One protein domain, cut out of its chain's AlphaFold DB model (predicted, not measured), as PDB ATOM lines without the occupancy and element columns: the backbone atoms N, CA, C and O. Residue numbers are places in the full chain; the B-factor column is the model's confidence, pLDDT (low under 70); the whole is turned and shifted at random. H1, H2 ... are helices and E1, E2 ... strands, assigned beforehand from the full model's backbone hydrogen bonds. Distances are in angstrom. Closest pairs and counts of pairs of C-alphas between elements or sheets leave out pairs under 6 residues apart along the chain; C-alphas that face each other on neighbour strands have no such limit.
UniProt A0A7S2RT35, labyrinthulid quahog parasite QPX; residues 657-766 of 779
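What this domain is: This is residues 657 to 766 of the 779 residues of a protein of labyrinthulid quahog parasite QPX (UniProt A0A7S2RT35). A three-stranded sheet has the long helix H3 lying along its strands over one face, while H1 and H2 pack on H3, and residues 657 to 677, with no named element, run round the outside to H1. You have 110 printed residues with three named helices and three named strands, which follow along the chain as H1, H2, E1, H3, E2, E3; the sheet, in the order E1, E3, E2, is antiparallel. The class is mixed, helices and strands. The whole is compact, with a radius of gyration of the C-alphas of 13.0 A, and spans 35 by 30 by 28 A.

Where its parts are: Find C-alpha 678 at (15.052, 203.684, -8.056), where H1, residues 678 to 687, begins. H2 is residues 691 to 706, 21.9 A; E1 is residues 716 to 722. H3, residues 724 to 740, runs 23.7 A. E2, residues 745 to 754, covers 29.4 A, and E3, residues 756 to 765, 30.1 A, to C-alpha 765 at (-6.872, 186.461, -4.058).

How they stand to each other: Look at inner strand E3: N 719 and O 759 of E1 and E3 are 2.8 A apart, as are N 748 and O 762 of the hairpin E2 and E3, both within hydrogen-bond range. H3 is over E3 and E2 at a height over the sheet of 9.3 A; H3 and the sheet E1, E3, E2 are two layers, a helix on one face of a sheet. E1, H3, E2 form a split strand-helix-strand unit, E3 between its strands, with a right-handed crossover. H1 touches H3, closest C-alphas Val 683 and Gly 729, 5.8 A; H2 touches H3 with residues 701 to 705 alone, closest C-alphas Val 705 and Leu 738, 6.0 A. Each O i to N i+4 pair is within hydrogen-bond range in H1 and H2, 10 of 13 in H3.

The domain as a whole: The farthest C-alphas, Asp 744 and Met 755, are 35.6 A apart. The printed part has no cut, and no link is long. Confidence is under 70 at residues 657 to 658, 662 to 666, 709 to 713 and 754 to 755.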
ATOM      1  N   PHE A 657      15.692 169.022  -4.919       54.16
ATOM      2  CA  PHE A 657      15.214 169.498  -6.218       54.16
ATOM      3  C   PHE A 657      13.830 170.167  -6.112       54.16
ATOM      4  O   PHE A 657      13.294 170.631  -7.121       54.16
ATOM      5  N   ASP A 658      13.283 170.259  -4.898       60.50
ATOM      6  CA  ASP A 658      11.978 170.834  -4.604       60.50
ATOM      7  C   ASP A 658      12.043 172.349  -4.401       60.50
ATOM      8  O   ASP A 658      12.955 172.896  -3.782       60.50
ATOM      9  N   TRP A 659      11.035 173.041  -4.931       74.00
ATOM     10  CA  TRP A 659      10.791 174.454  -4.658       74.00
ATOM     11  C   TRP A 659      10.562 174.645  -3.159       74.00
ATOM     12  O   TRP A 659       9.501 174.282  -2.652       74.00
ATOM     13  N   SER A 660      11.521 175.239  -2.454       77.56
ATOM     14  CA  SER A 660      11.377 175.525  -1.031       77.56
ATOM     15  C   SER A 660      10.781 176.918  -0.827       77.56
ATOM     16  O   SER A 660      11.136 177.890  -1.504       77.56
ATOM     17  N   THR A 661       9.820 177.023   0.093       77.00
ATOM     18  CA  THR A 661       9.427 178.312   0.674       77.00
ATOM     19  C   THR A 661      10.572 178.752   1.570       77.00
ATOM     20  O   THR A 661      10.830 178.081   2.573       77.00
ATOM     21  N   PRO A 662      11.304 179.813   1.220       67.81
ATOM     22  CA  PRO A 662      12.518 180.121   1.947       67.81
ATOM     23  C   PRO A 662      12.132 180.677   3.320       67.81
ATOM     24  O   PRO A 662      11.297 181.578   3.441       67.81
ATOM     25  N   THR A 663      12.691 180.081   4.366       65.81
ATOM     26  CA  THR A 663      12.421 180.429   5.760       65.81
ATOM     27  C   THR A 663      12.923 181.846   6.052       65.81
ATOM     28  O   THR A 663      14.094 182.142   5.844       65.81
ATOM     29  N   GLY A 664      12.038 182.735   6.525       68.56
ATOM     30  CA  GLY A 664      12.385 184.114   6.914       68.56
ATOM     31  C   GLY A 664      11.894 185.234   5.984       68.56
ATOM     32  O   GLY A 664      12.157 186.400   6.262       68.56
ATOM     33  N   PHE A 665      11.148 184.943   4.909       67.25
ATOM     34  CA  PHE A 665      10.623 186.006   4.030       67.25
ATOM     35  C   PHE A 665       9.383 186.745   4.543       67.25
ATOM     36  O   PHE A 665       9.071 187.828   4.050       67.25
ATOM     37  N   ASP A 666       8.685 186.204   5.538       65.31
ATOM     38  CA  ASP A 666       7.558 186.900   6.173       65.31
ATOM     39  C   ASP A 666       8.003 187.956   7.200       65.31
ATOM     40  O   ASP A 666       7.166 188.685   7.719       65.31
ATOM     41  N   SER A 667       9.310 188.076   7.475       71.00
ATOM     42  CA  SER A 667       9.859 189.001   8.478       71.00
ATOM     43  C   SER A 667      10.530 190.259   7.919       71.00
ATOM     44  O   SER A 667      11.014 191.071   8.707       71.00
ATOM     45  N   PHE A 668      10.583 190.456   6.597       84.69
ATOM     46  CA  PHE A 668      11.132 191.696   6.040       84.69
ATOM     47  C   PHE A 668      10.079 192.815   6.096       84.69
ATOM     48  O   PHE A 668       8.988 192.636   5.550       84.69
ATOM     49  N   PRO A 669      10.374 193.957   6.748       88.06
ATOM     50  CA  PRO A 669       9.442 195.074   6.816       88.06
ATOM     51  C   PRO A 669       9.251 195.692   5.431       88.06
ATOM     52  O   PRO A 669      10.180 195.736   4.625       88.06
ATOM     53  N   THR A 670       8.053 196.207   5.167       90.56
ATOM     54  CA  THR A 670       7.769 196.949   3.937       90.56
ATOM     55  C   THR A 670       8.673 198.181   3.857       90.56
ATOM     56  O   THR A 670       8.639 199.008   4.774       90.56
ATOM     57  N   PRO A 671       9.476 198.335   2.789       89.25
ATOM     58  CA  PRO A 671      10.266 199.540   2.580       89.25
ATOM     59  C   PRO A 671       9.378 200.796   2.534       89.25
ATOM     60  O   PRO A 671       8.236 200.717   2.081       89.25
ATOM     61  N   PRO A 672       9.878 201.978   2.941       89.00
ATOM     62  CA  PRO A 672       9.103 203.223   2.974       89.00
ATOM     63  C   PRO A 672       8.868 203.844   1.580       89.00
ATOM     64  O   PRO A 672       8.590 205.037   1.473       89.00
ATOM     65  N   PHE A 673       9.009 203.065   0.508       93.56
ATOM     66  CA  PHE A 673       8.929 203.510  -0.879       93.56
ATOM     67  C   PHE A 673       8.152 202.512  -1.747       93.56
ATOM     68  O   PHE A 673       7.990 201.345  -1.395       93.56
ATOM     69  N   GLY A 674       7.637 202.991  -2.880       92.12
ATOM     70  CA  GLY A 674       6.823 202.197  -3.804       92.12
ATOM     71  C   GLY A 674       7.638 201.444  -4.859       92.12
ATOM     72  O   GLY A 674       8.855 201.574  -4.950       92.12
ATOM     73  N   ILE A 675       6.944 200.692  -5.718       92.81
ATOM     74  CA  ILE A 675       7.570 199.899  -6.794       92.81
ATOM     75  C   ILE A 675       8.295 200.752  -7.857       92.81
ATOM     76  O   ILE A 675       9.184 200.268  -8.553       92.81
ATOM     77  N   GLU A 676       7.945 202.034  -7.971       92.75
ATOM     78  CA  GLU A 676       8.600 202.989  -8.881       92.75
ATOM     79  C   GLU A 676       9.947 203.499  -8.371       92.75
ATOM     80  O   GLU A 676      10.658 204.177  -9.110       92.75
ATOM     81  N   ASP A 677      10.288 203.218  -7.113       96.69
ATOM     82  CA  ASP A 677      11.506 203.741  -6.513       96.69
ATOM     83  C   ASP A 677      12.756 203.241  -7.263       96.69
ATOM     84  O   ASP A 677      12.800 202.067  -7.667       96.69
ATOM     85  N   PRO A 678      13.795 204.085  -7.434       94.62
ATOM     86  CA  PRO A 678      15.052 203.684  -8.056       94.62
ATOM     87  C   PRO A 678      15.640 202.389  -7.488       94.62
ATOM     88  O   PRO A 678      16.200 201.606  -8.251       94.62
ATOM     89  N   ALA A 679      15.468 202.101  -6.193       92.81
ATOM     90  CA  ALA A 679      15.934 200.854  -5.589       92.81
ATOM     91  C   ALA A 679      15.275 199.611  -6.219       92.81
ATOM     92  O   ALA A 679      15.958 198.630  -6.519       92.81
ATOM     93  N   CYS A 680      13.969 199.662  -6.498       93.50
ATOM     94  CA  CYS A 680      13.259 198.580  -7.188       93.50
ATOM     95  C   CYS A 680      13.693 198.474  -8.658       93.50
ATOM     96  O   CYS A 680      13.893 197.372  -9.171       93.50
ATOM     97  N   GLN A 681      13.912 199.612  -9.326       95.62
ATOM     98  CA  GLN A 681      14.382 199.647 -10.717       95.62
ATOM     99  C   GLN A 681      15.805 199.091 -10.872       95.62
ATOM    100  O   GLN A 681      16.106 198.384 -11.837       95.62
ATOM    101  N   ILE A 682      16.672 199.332  -9.885       95.12
ATOM    102  CA  ILE A 682      18.015 198.751  -9.816       95.12
ATOM    103  C   ILE A 682      17.921 197.224  -9.762       95.12
ATOM    104  O   ILE A 682      18.556 196.562 -10.578       95.12
ATOM    105  N   VAL A 683      17.082 196.649  -8.894       94.81
ATOM    106  CA  VAL A 683      16.901 195.186  -8.819       94.81
ATOM    107  C   VAL A 683      16.431 194.603 -10.160       94.81
ATOM    108  O   VAL A 683      16.970 193.593 -10.617       94.81
ATOM    109  N   LEU A 684      15.480 195.258 -10.834       94.25
ATOM    110  CA  LEU A 684      14.974 194.806 -12.135       94.25
ATOM    111  C   LEU A 684      16.022 194.895 -13.257       94.25
ATOM    112  O   LEU A 684      16.114 193.981 -14.077       94.25
ATOM    113  N   SER A 685      16.835 195.954 -13.279       94.50
ATOM    114  CA  SER A 685      17.915 196.120 -14.267       94.50
ATOM    115  C   SER A 685      19.084 195.150 -14.059       94.50
ATOM    116  O   SER A 685      19.710 194.722 -15.029       94.50
ATOM    117  N   HIS A 686      19.350 194.742 -12.813       94.69
ATOM    118  CA  HIS A 686      20.355 193.717 -12.507       94.69
ATOM    119  C   HIS A 686      19.874 192.303 -12.844       94.69
ATOM    120  O   HIS A 686      20.692 191.421 -13.095       94.69
ATOM    121  N   TRP A 687      18.558 192.074 -12.883       94.44
ATOM    122  CA  TRP A 687      17.999 190.808 -13.349       94.44
ATOM    123  C   TRP A 687      18.172 190.611 -14.855       94.44
ATOM    124  O   TRP A 687      18.564 189.533 -15.305       94.44
ATOM    125  N   THR A 688      17.856 191.623 -15.662       93.06
ATOM    126  CA  THR A 688      17.917 191.499 -17.118       93.06
ATOM    127  C   THR A 688      18.212 192.835 -17.780       93.06
ATOM    128  O   THR A 688      17.728 193.867 -17.340       93.06
ATOM    129  N   LYS A 689      18.969 192.811 -18.883       94.00
ATOM    130  CA  LYS A 689      19.201 193.991 -19.738       94.00
ATOM    131  C   LYS A 689      18.068 194.229 -20.746       94.00
ATOM    132  O   LYS A 689      18.081 195.219 -21.467       94.00
ATOM    133  N   ASP A 690      17.108 193.305 -20.838       94.62
ATOM    134  CA  ASP A 690      15.973 193.419 -21.752       94.62
ATOM    135  C   ASP A 690      14.926 194.384 -21.185       94.62
ATOM    136  O   ASP A 690      14.123 194.033 -20.313       94.62
ATOM    137  N   GLN A 691      14.906 195.604 -21.725       94.12
ATOM    138  CA  GLN A 691      13.989 196.653 -21.287       94.12
ATOM    139  C   GLN A 691      12.515 196.247 -21.418       94.12
ATOM    140  O   GLN A 691      11.686 196.680 -20.616       94.12
ATOM    141  N   LYS A 692      12.156 195.382 -22.381       91.75
ATOM    142  CA  LYS A 692      10.773 194.906 -22.511       91.75
ATOM    143  C   LYS A 692      10.392 194.029 -21.323       91.75
ATOM    144  O   LYS A 692       9.295 194.189 -20.790       91.75
ATOM    145  N   LYS A 693      11.289 193.148 -20.866       92.56
ATOM    146  CA  LYS A 693      11.054 192.304 -19.681       92.56
ATOM    147  C   LYS A 693      10.952 193.135 -18.408       92.56
ATOM    148  O   LYS A 693      10.012 192.921 -17.646       92.56
ATOM    149  N   ILE A 694      11.846 194.111 -18.226       94.31
ATOM    150  CA  ILE A 694      11.784 195.061 -17.102       94.31
ATOM    151  C   ILE A 694      10.429 195.771 -17.092       94.31
ATOM    152  O   ILE A 694       9.719 195.726 -16.091       94.31
ATOM    153  N   ASN A 695      10.030 196.369 -18.219       93.00
ATOM    154  CA  ASN A 695       8.766 197.099 -18.330       93.00
ATOM    155  C   ASN A 695       7.554 196.191 -18.076       93.00
ATOM    156  O   ASN A 695       6.597 196.615 -17.434       93.00
ATOM    157  N   THR A 696       7.603 194.935 -18.531       93.25
ATOM    158  CA  THR A 696       6.517 193.962 -18.335       93.25
ATOM    159  C   THR A 696       6.383 193.558 -16.864       93.25
ATOM    160  O   THR A 696       5.271 193.529 -16.342       93.25
ATOM    161  N   VAL A 697       7.494 193.284 -16.168       93.06
ATOM    162  CA  VAL A 697       7.471 192.951 -14.732       93.06
ATOM    163  C   VAL A 697       7.083 194.164 -13.889       93.06
ATOM    164  O   VAL A 697       6.261 194.031 -12.990       93.06
ATOM    165  N   ASN A 698       7.572 195.360 -14.226       93.19
ATOM    166  CA  ASN A 698       7.127 196.605 -13.596       93.19
ATOM    167  C   ASN A 698       5.618 196.810 -13.746       93.19
ATOM    168  O   ASN A 698       4.930 197.047 -12.758       93.19
ATOM    169  N   ALA A 699       5.085 196.694 -14.965       92.00
ATOM    170  CA  ALA A 699       3.653 196.826 -15.217       92.00
ATOM    171  C   ALA A 699       2.841 195.780 -14.437       92.00
ATOM    172  O   ALA A 699       1.795 196.106 -13.881       92.00
ATOM    173  N   TRP A 700       3.348 194.550 -14.335       93.44
ATOM    174  CA  TRP A 700       2.744 193.497 -13.522       93.44
ATOM    175  C   TRP A 700       2.714 193.848 -12.029       93.44
ATOM    176  O   TRP A 700       1.655 193.779 -11.407       93.44
ATOM    177  N   CYS A 701       3.838 194.286 -11.457       92.50
ATOM    178  CA  CYS A 701       3.890 194.710 -10.061       92.50
ATOM    179  C   CYS A 701       2.955 195.902  -9.801       92.50
ATOM    180  O   CYS A 701       2.194 195.871  -8.837       92.50
ATOM    181  N   LYS A 702       2.928 196.908 -10.690       92.06
ATOM    182  CA  LYS A 702       1.987 198.039 -10.613       92.06
ATOM    183  C   LYS A 702       0.533 197.580 -10.649       92.06
ATOM    184  O   LYS A 702      -0.278 198.083  -9.875       92.06
ATOM    185  N   ALA A 703       0.194 196.633 -11.522       89.00
ATOM    186  CA  ALA A 703      -1.159 196.097 -11.627       89.00
ATOM    187  C   ALA A 703      -1.591 195.406 -10.325       89.00
ATOM    188  O   ALA A 703      -2.714 195.606  -9.870       89.00
ATOM    189  N   ILE A 704      -0.688 194.668  -9.670       89.31
ATOM    190  CA  ILE A 704      -0.968 194.045  -8.369       89.31
ATOM    191  C   ILE A 704      -1.180 195.101  -7.284       89.31
ATOM    192  O   ILE A 704      -2.194 195.045  -6.588       89.31
ATOM    193  N   VAL A 705      -0.272 196.078  -7.177       91.25
ATOM    194  CA  VAL A 705      -0.341 197.163  -6.181       91.25
ATOM    195  C   VAL A 705      -1.614 198.002  -6.352       91.25
ATOM    196  O   VAL A 705      -2.291 198.299  -5.378       91.25
ATOM    197  N   SER A 706      -1.978 198.343  -7.592       90.19
ATOM    198  CA  SER A 706      -3.185 199.127  -7.923       90.19
ATOM    199  C   SER A 706      -4.479 198.306  -7.961       90.19
ATOM    200  O   SER A 706      -5.566 198.850  -8.139       90.19
ATOM    201  N   GLY A 707      -4.366 196.987  -7.827       85.94
ATOM    202  CA  GLY A 707      -5.473 196.046  -7.849       85.94
ATOM    203  C   GLY A 707      -6.153 195.815  -9.198       85.94
ATOM    204  O   GLY A 707      -7.270 195.295  -9.249       85.94
ATOM    205  N   GLN A 708      -5.472 196.134 -10.293       84.00
ATOM    206  CA  GLN A 708      -5.944 195.873 -11.647       84.00
ATOM    207  C   GLN A 708      -5.861 194.376 -11.989       84.00
ATOM    208  O   GLN A 708      -4.834 193.723 -11.827       84.00
ATOM    209  N   SER A 709      -6.964 193.818 -12.497       64.38
ATOM    210  CA  SER A 709      -7.104 192.380 -12.792       64.38
ATOM    211  C   SER A 709      -6.415 191.927 -14.088       64.38
ATOM    212  O   SER A 709      -6.419 190.737 -14.392       64.38
ATOM    213  N   GLN A 710      -5.870 192.850 -14.885       58.09
ATOM    214  CA  GLN A 710      -5.291 192.553 -16.194       58.09
ATOM    215  C   GLN A 710      -3.778 192.687 -16.141       58.09
ATOM    216  O   GLN A 710      -3.221 193.760 -16.347       58.09
ATOM    217  N   SER A 711      -3.106 191.575 -15.879       62.50
ATOM    218  CA  SER A 711      -1.666 191.500 -16.052       62.50
ATOM    219  C   SER A 711      -1.324 190.292 -16.920       62.50
ATOM    220  O   SER A 711      -2.006 189.270 -16.881       62.50
ATOM    221  N   THR A 712      -0.295 190.428 -17.752       63.50
ATOM    222  CA  THR A 712       0.172 189.419 -18.719       63.50
ATOM    223  C   THR A 712       0.596 188.097 -18.079       63.50
ATOM    224  O   THR A 712       0.691 187.086 -18.770       63.50
ATOM    225  N   PHE A 713       0.837 188.082 -16.769       67.12
ATOM    226  CA  PHE A 713       1.194 186.886 -16.021       67.12
ATOM    227  C   PHE A 713      -0.026 186.388 -15.237       67.12
ATOM    228  O   PHE A 713      -0.627 187.142 -14.476       67.12
ATOM    229  N   GLN A 714      -0.384 185.110 -15.399       70.38
ATOM    230  CA  GLN A 714      -1.517 184.453 -14.729       70.38
ATOM    231  C   GLN A 714      -1.283 184.298 -13.211       70.38
ATOM    232  O   GLN A 714      -1.069 183.192 -12.719       70.38
ATOM    233  N   ASN A 715      -1.275 185.408 -12.461       82.75
ATOM    234  CA  ASN A 715      -1.055 185.466 -11.007       82.75
ATOM    235  C   ASN A 715       0.275 184.846 -10.529       82.75
ATOM    236  O   ASN A 715       0.456 184.556  -9.345       82.75
ATOM    237  N   LYS A 716       1.221 184.627 -11.448       88.50
ATOM    238  CA  LYS A 716       2.466 183.898 -11.203       88.50
ATOM    239  C   LYS A 716       3.606 184.470 -12.036       88.50
ATOM    240  O   LYS A 716       3.537 184.453 -13.261       88.50
ATOM    241  N   LEU A 717       4.674 184.897 -11.371       91.94
ATOM    242  CA  LEU A 717       5.924 185.339 -11.980       91.94
ATOM    243  C   LEU A 717       7.027 184.319 -11.677       91.94
ATOM    244  O   LEU A 717       7.269 183.996 -10.516       91.94
ATOM    245  N   GLU A 718       7.693 183.813 -12.715       92.75
ATOM    246  CA  GLU A 718       8.863 182.936 -12.590       92.75
ATOM    247  C   GLU A 718      10.093 183.612 -13.190       92.75
ATOM    248  O   GLU A 718      10.110 183.984 -14.362       92.75
ATOM    249  N   LEU A 719      11.126 183.752 -12.370       92.06
ATOM    250  CA  LEU A 719      12.405 184.346 -12.713       92.06
ATOM    251  C   LEU A 719      13.465 183.250 -12.603       92.06
ATOM    252  O   LEU A 719      13.678 182.687 -11.530       92.06
ATOM    253  N   LEU A 720      14.095 182.919 -13.725       91.00
ATOM    254  CA  LEU A 720      15.134 181.894 -13.809       91.00
ATOM    255  C   LEU A 720      16.513 182.549 -13.926       91.00
ATOM    256  O   LEU A 720      16.622 183.678 -14.405       91.00
ATOM    257  N   ASN A 721      17.551 181.808 -13.542       88.56
ATOM    258  CA  ASN A 721      18.956 182.195 -13.669       88.56
ATOM    259  C   ASN A 721      19.321 183.524 -12.984       88.56
ATOM    260  O   ASN A 721      20.081 184.329 -13.517       88.56
ATOM    261  N   LEU A 722      18.755 183.763 -11.806       90.06
ATOM    262  CA  LEU A 722      19.064 184.904 -10.961       90.06
ATOM    263  C   LEU A 722      20.422 184.726 -10.274       90.06
ATOM    264  O   LEU A 722      20.785 183.632  -9.832       90.06
ATOM    265  N   ASN A 723      21.136 185.834 -10.106       90.81
ATOM    266  CA  ASN A 723      22.206 185.908  -9.121       90.81
ATOM    267  C   ASN A 723      21.596 185.988  -7.718       90.81
ATOM    268  O   ASN A 723      20.449 186.423  -7.551       90.81
ATOM    269  N   LYS A 724      22.362 185.570  -6.708       90.62
ATOM    270  CA  LYS A 724      21.902 185.531  -5.316       90.62
ATOM    271  C   LYS A 724      21.395 186.900  -4.859       90.62
ATOM    272  O   LYS A 724      20.303 186.997  -4.313       90.62
ATOM    273  N   GLU A 725      22.141 187.949  -5.180       92.25
ATOM    274  CA  GLU A 725      21.878 189.338  -4.800       92.25
ATOM    275  C   GLU A 725      20.584 189.856  -5.436       92.25
ATOM    276  O   GLU A 725      19.803 190.567  -4.809       92.25
ATOM    277  N   VAL A 726      20.323 189.464  -6.686       93.12
ATOM    278  CA  VAL A 726      19.099 189.843  -7.401       93.12
ATOM    279  C   VAL A 726      17.899 189.116  -6.801       93.12
ATOM    280  O   VAL A 726      16.866 189.735  -6.556       93.12
ATOM    281  N   CYS A 727      18.038 187.818  -6.518       91.94
ATOM    282  CA  CYS A 727      17.009 187.042  -5.834       91.94
ATOM    283  C   CYS A 727      16.674 187.663  -4.469       91.94
ATOM    284  O   CYS A 727      15.502 187.905  -4.179       91.94
ATOM    285  N   GLU A 728      17.693 187.998  -3.675       91.06
ATOM    286  CA  GLU A 728      17.544 188.693  -2.396       91.06
ATOM    287  C   GLU A 728      16.845 190.048  -2.570       91.06
ATOM    288  O   GLU A 728      15.849 190.295  -1.894       91.06
ATOM    289  N   GLY A 729      17.256 190.868  -3.543       93.19
ATOM    290  CA  GLY A 729      16.622 192.153  -3.848       93.19
ATOM    291  C   GLY A 729      15.127 192.041  -4.172       93.19
ATOM    292  O   GLY A 729      14.320 192.802  -3.637       93.19
ATOM    293  N   PHE A 730      14.721 191.050  -4.974       94.06
ATOM    294  CA  PHE A 730      13.297 190.794  -5.234       94.06
ATOM    295  C   PHE A 730      12.546 190.447  -3.951       94.06
ATOM    296  O   PHE A 730      11.447 190.942  -3.707       94.06
ATOM    297  N   THR A 731      13.137 189.588  -3.133       91.94
ATOM    298  CA  THR A 731      12.478 189.092  -1.930       91.94
ATOM    299  C   THR A 731      12.466 190.067  -0.752       91.94
ATOM    300  O   THR A 731      11.545 190.002   0.055       91.94
ATOM    301  N   GLN A 732      13.440 190.975  -0.659       93.19
ATOM    302  CA  GLN A 732      13.567 191.945   0.433       93.19
ATOM    303  C   GLN A 732      12.926 193.298   0.109       93.19
ATOM    304  O   GLN A 732      12.515 193.999   1.027       93.19
ATOM    305  N   LEU A 733      12.830 193.676  -1.173       94.06
ATOM    306  CA  LEU A 733      12.275 194.971  -1.579       94.06
ATOM    307  C   LEU A 733      10.922 194.819  -2.274       94.06
ATOM    308  O   LEU A 733       9.917 195.347  -1.804       94.06
ATOM    309  N   ILE A 734      10.872 194.057  -3.367       93.75
ATOM    310  CA  ILE A 734       9.687 194.005  -4.235       93.75
ATOM    311  C   ILE A 734       8.550 193.204  -3.583       93.75
ATOM    312  O   ILE A 734       7.407 193.653  -3.555       93.75
ATOM    313  N   VAL A 735       8.840 192.029  -3.019       93.44
ATOM    314  CA  VAL A 735       7.822 191.159  -2.400       93.44
ATOM    315  C   VAL A 735       7.115 191.820  -1.203       93.44
ATOM    316  O   VAL A 735       5.885 191.734  -1.157       93.44
ATOM    317  N   PRO A 736       7.805 192.491  -0.257       93.50
ATOM    318  CA  PRO A 736       7.136 193.187   0.843       93.50
ATOM    319  C   PRO A 736       6.217 194.319   0.373       93.50
ATOM    320  O   PRO A 736       5.110 194.448   0.890       93.50
ATOM    321  N   ILE A 737       6.618 195.082  -0.655       93.19
ATOM    322  CA  ILE A 737       5.762 196.108  -1.277       93.19
ATOM    323  C   ILE A 737       4.480 195.469  -1.826       93.19
ATOM    324  O   ILE A 737       3.383 195.958  -1.557       93.19
ATOM    325  N   LEU A 738       4.592 194.343  -2.540       91.50
ATOM    326  CA  LEU A 738       3.432 193.622  -3.079       91.50
ATOM    327  C   LEU A 738       2.506 193.088  -1.974       91.50
ATOM    328  O   LEU A 738       1.291 193.153  -2.136       91.50
ATOM    329  N   LYS A 739       3.062 192.588  -0.860       90.44
ATOM    330  CA  LYS A 739       2.286 192.100   0.296       90.44
ATOM    331  C   LYS A 739       1.534 193.221   1.011       90.44
ATOM    332  O   LYS A 739       0.384 193.038   1.376       90.44
ATOM    333  N   ALA A 740       2.179 194.366   1.219       89.38
ATOM    334  CA  ALA A 740       1.615 195.461   2.009       89.38
ATOM    335  C   ALA A 740       0.619 196.336   1.244       89.38
ATOM    336  O   ALA A 740      -0.103 197.121   1.847       89.38
ATOM    337  N   SER A 741       0.595 196.229  -0.084       85.31
ATOM    338  CA  SER A 741      -0.268 197.075  -0.908       85.31
ATOM    339  C   SER A 741      -1.743 196.681  -0.832       85.31
ATOM    340  O   SER A 741      -2.597 197.518  -1.118       85.31
ATOM    341  N   ARG A 742      -2.058 195.419  -0.501       85.06
ATOM    342  CA  ARG A 742      -3.424 194.881  -0.540       85.06
ATOM    343  C   ARG A 742      -3.642 193.759   0.472       85.06
ATOM    344  O   ARG A 742      -3.032 192.701   0.355       85.06
ATOM    345  N   ASP A 743      -4.608 193.945   1.367       84.44
ATOM    346  CA  ASP A 743      -4.983 192.939   2.375       84.44
ATOM    347  C   ASP A 743      -5.766 191.755   1.782       84.44
ATOM    348  O   ASP A 743      -5.831 190.678   2.370       84.44
ATOM    349  N   ASP A 744      -6.355 191.927   0.594       85.81
ATOM    350  CA  ASP A 744      -7.147 190.898  -0.088       85.81
ATOM    351  C   ASP A 744      -6.302 189.932  -0.941       85.81
ATOM    352  O   ASP A 744      -6.840 189.041  -1.608       85.81
ATOM    353  N   VAL A 745      -4.975 190.087  -0.932       86.38
ATOM    354  CA  VAL A 745      -4.050 189.347  -1.793       86.38
ATOM    355  C   VAL A 745      -2.969 188.646  -0.970       86.38
ATOM    356  O   VAL A 745      -2.208 189.260  -0.230       86.38
ATOM    357  N   LYS A 746      -2.837 187.332  -1.154       89.44
ATOM    358  CA  LYS A 746      -1.783 186.511  -0.560       89.44
ATOM    359  C   LYS A 746      -0.633 186.334  -1.547       89.44
ATOM    360  O   LYS A 746      -0.757 185.614  -2.537       89.44
ATOM    361  N   VAL A 747       0.513 186.942  -1.249       90.81
ATOM    362  CA  VAL A 747       1.742 186.760  -2.036       90.81
ATOM    363  C   VAL A 747       2.588 185.638  -1.428       90.81
ATOM    364  O   VAL A 747       3.045 185.749  -0.291       90.81
ATOM    365  N   SER A 748       2.824 184.565  -2.184       91.50
ATOM    366  CA  SER A 748       3.706 183.456  -1.803       91.50
ATOM    367  C   SER A 748       4.956 183.414  -2.677       91.50
ATOM    368  O   SER A 748       4.910 183.683  -3.878       91.50
ATOM    369  N   VAL A 749       6.097 183.085  -2.069       92.00
ATOM    370  CA  VAL A 749       7.401 183.085  -2.738       92.00
ATOM    371  C   VAL A 749       8.078 181.739  -2.539       92.00
ATOM    372  O   VAL A 749       8.136 181.217  -1.429       92.00
ATOM    373  N   GLN A 750       8.587 181.176  -3.628       91.38
ATOM    374  CA  GLN A 750       9.371 179.946  -3.635       91.38
ATOM    375  C   GLN A 750      10.709 180.238  -4.310       91.38
ATOM    376  O   GLN A 750      10.731 180.904  -5.345       91.38
ATOM    377  N   SER A 751      11.811 179.734  -3.756       88.69
ATOM    378  CA  SER A 751      13.131 179.873  -4.378       88.69
ATOM    379  C   SER A 751      13.795 178.516  -4.577       88.69
ATOM    380  O   SER A 751      13.434 177.542  -3.917       88.69
ATOM    381  N   ARG A 752      14.756 178.450  -5.497       86.50
ATOM    382  CA  ARG A 752      15.553 177.250  -5.741       86.50
ATOM    383  C   ARG A 752      17.027 177.612  -5.977       86.50
ATOM    384  O   ARG A 752      17.299 178.348  -6.927       86.50
ATOM    385  N   PRO A 753      17.968 177.082  -5.175       74.12
ATOM    386  CA  PRO A 753      19.401 177.290  -5.359       74.12
ATOM    387  C   PRO A 753      20.025 176.090  -6.095       74.12
ATOM    388  O   PRO A 753      20.430 175.121  -5.464       74.12
ATOM    389  N   HIS A 754      20.094 176.090  -7.431       63.81
ATOM    390  CA  HIS A 754      20.863 175.054  -8.141       63.81
ATOM    391  C   HIS A 754      21.536 175.615  -9.395       63.81
ATOM    392  O   HIS A 754      20.875 175.859 -10.402       63.81
ATOM    393  N   MET A 755      22.859 175.802  -9.328       55.94
ATOM    394  CA  MET A 755      23.753 176.421 -10.331       55.94
ATOM    395  C   MET A 755      23.423 177.865 -10.755       55.94
ATOM    396  O   MET A 755      24.319 178.602 -11.145       55.94
ATOM    397  N   SER A 756      22.177 178.308 -10.600       71.94
ATOM    398  CA  SER A 756      21.726 179.699 -10.605       71.94
ATOM    399  C   SER A 756      20.423 179.790  -9.792       71.94
ATOM    400  O   SER A 756      19.718 178.788  -9.641       71.94
ATOM    401  N   TRP A 757      20.123 180.937  -9.178       85.12
ATOM    402  CA  TRP A 757      18.917 181.073  -8.356       85.12
ATOM    403  C   TRP A 757      17.673 181.120  -9.247       85.12
ATOM    404  O   TRP A 757      17.666 181.756 -10.296       85.12
ATOM    405  N   ALA A 758      16.591 180.472  -8.832       89.75
ATOM    406  CA  ALA A 758      15.278 180.668  -9.436       89.75
ATOM    407  C   ALA A 758      14.298 181.173  -8.380       89.75
ATOM    408  O   ALA A 758      14.305 180.689  -7.248       89.75
ATOM    409  N   LEU A 759      13.448 182.125  -8.758       91.94
ATOM    410  CA  LEU A 759      12.441 182.723  -7.892       91.94
ATOM    411  C   LEU A 759      11.068 182.606  -8.545       91.94
ATOM    412  O   LEU A 759      10.880 182.956  -9.707       91.94
ATOM    413  N   ARG A 760      10.088 182.138  -7.782       92.44
ATOM    414  CA  ARG A 760       8.689 182.065  -8.192       92.44
ATOM    415  C   ARG A 760       7.845 182.848  -7.201       92.44
ATOM    416  O   ARG A 760       7.797 182.493  -6.027       92.44
ATOM    417  N   ILE A 761       7.143 183.860  -7.691       92.94
ATOM    418  CA  ILE A 761       6.213 184.691  -6.924       92.94
ATOM    419  C   ILE A 761       4.796 184.362  -7.398       92.94
ATOM    420  O   ILE A 761       4.508 184.444  -8.591       92.94
ATOM    421  N   ARG A 762       3.913 183.961  -6.485       91.81
ATOM    422  CA  ARG A 762       2.486 183.717  -6.736       91.81
ATOM    423  C   ARG A 762       1.637 184.691  -5.940       91.81
ATOM    424  O   ARG A 762       1.990 185.028  -4.815       91.81
ATOM    425  N   VAL A 763       0.534 185.129  -6.531       89.81
ATOM    426  CA  VAL A 763      -0.324 186.194  -6.015       89.81
ATOM    427  C   VAL A 763      -1.772 185.712  -6.068       89.81
ATOM    428  O   VAL A 763      -2.419 185.785  -7.106       89.81
ATOM    429  N   ASP A 764      -2.276 185.189  -4.955       88.31
ATOM    430  CA  ASP A 764      -3.607 184.583  -4.875       88.31
ATOM    431  C   ASP A 764      -4.597 185.549  -4.210       88.31
ATOM    432  O   ASP A 764      -4.281 186.151  -3.185       88.31
ATOM    433  N   ARG A 765      -5.813 185.704  -4.752       84.19
ATOM    434  CA  ARG A 765      -6.872 186.461  -4.058       84.19
ATOM    435  C   ARG A 765      -7.420 185.631  -2.903       84.19
ATOM    436  O   ARG A 765      -7.817 184.483  -3.102       84.19
ATOM    437  N   LEU A 766      -7.481 186.223  -1.716       80.44
ATOM    438  CA  LEU A 766      -8.141 185.622  -0.565       80.44
ATOM    439  C   LEU A 766      -9.651 185.668  -0.815       80.44
ATOM    440  O   LEU A 766     -10.272 186.721  -0.687       80.44
TER     441      LEU A 766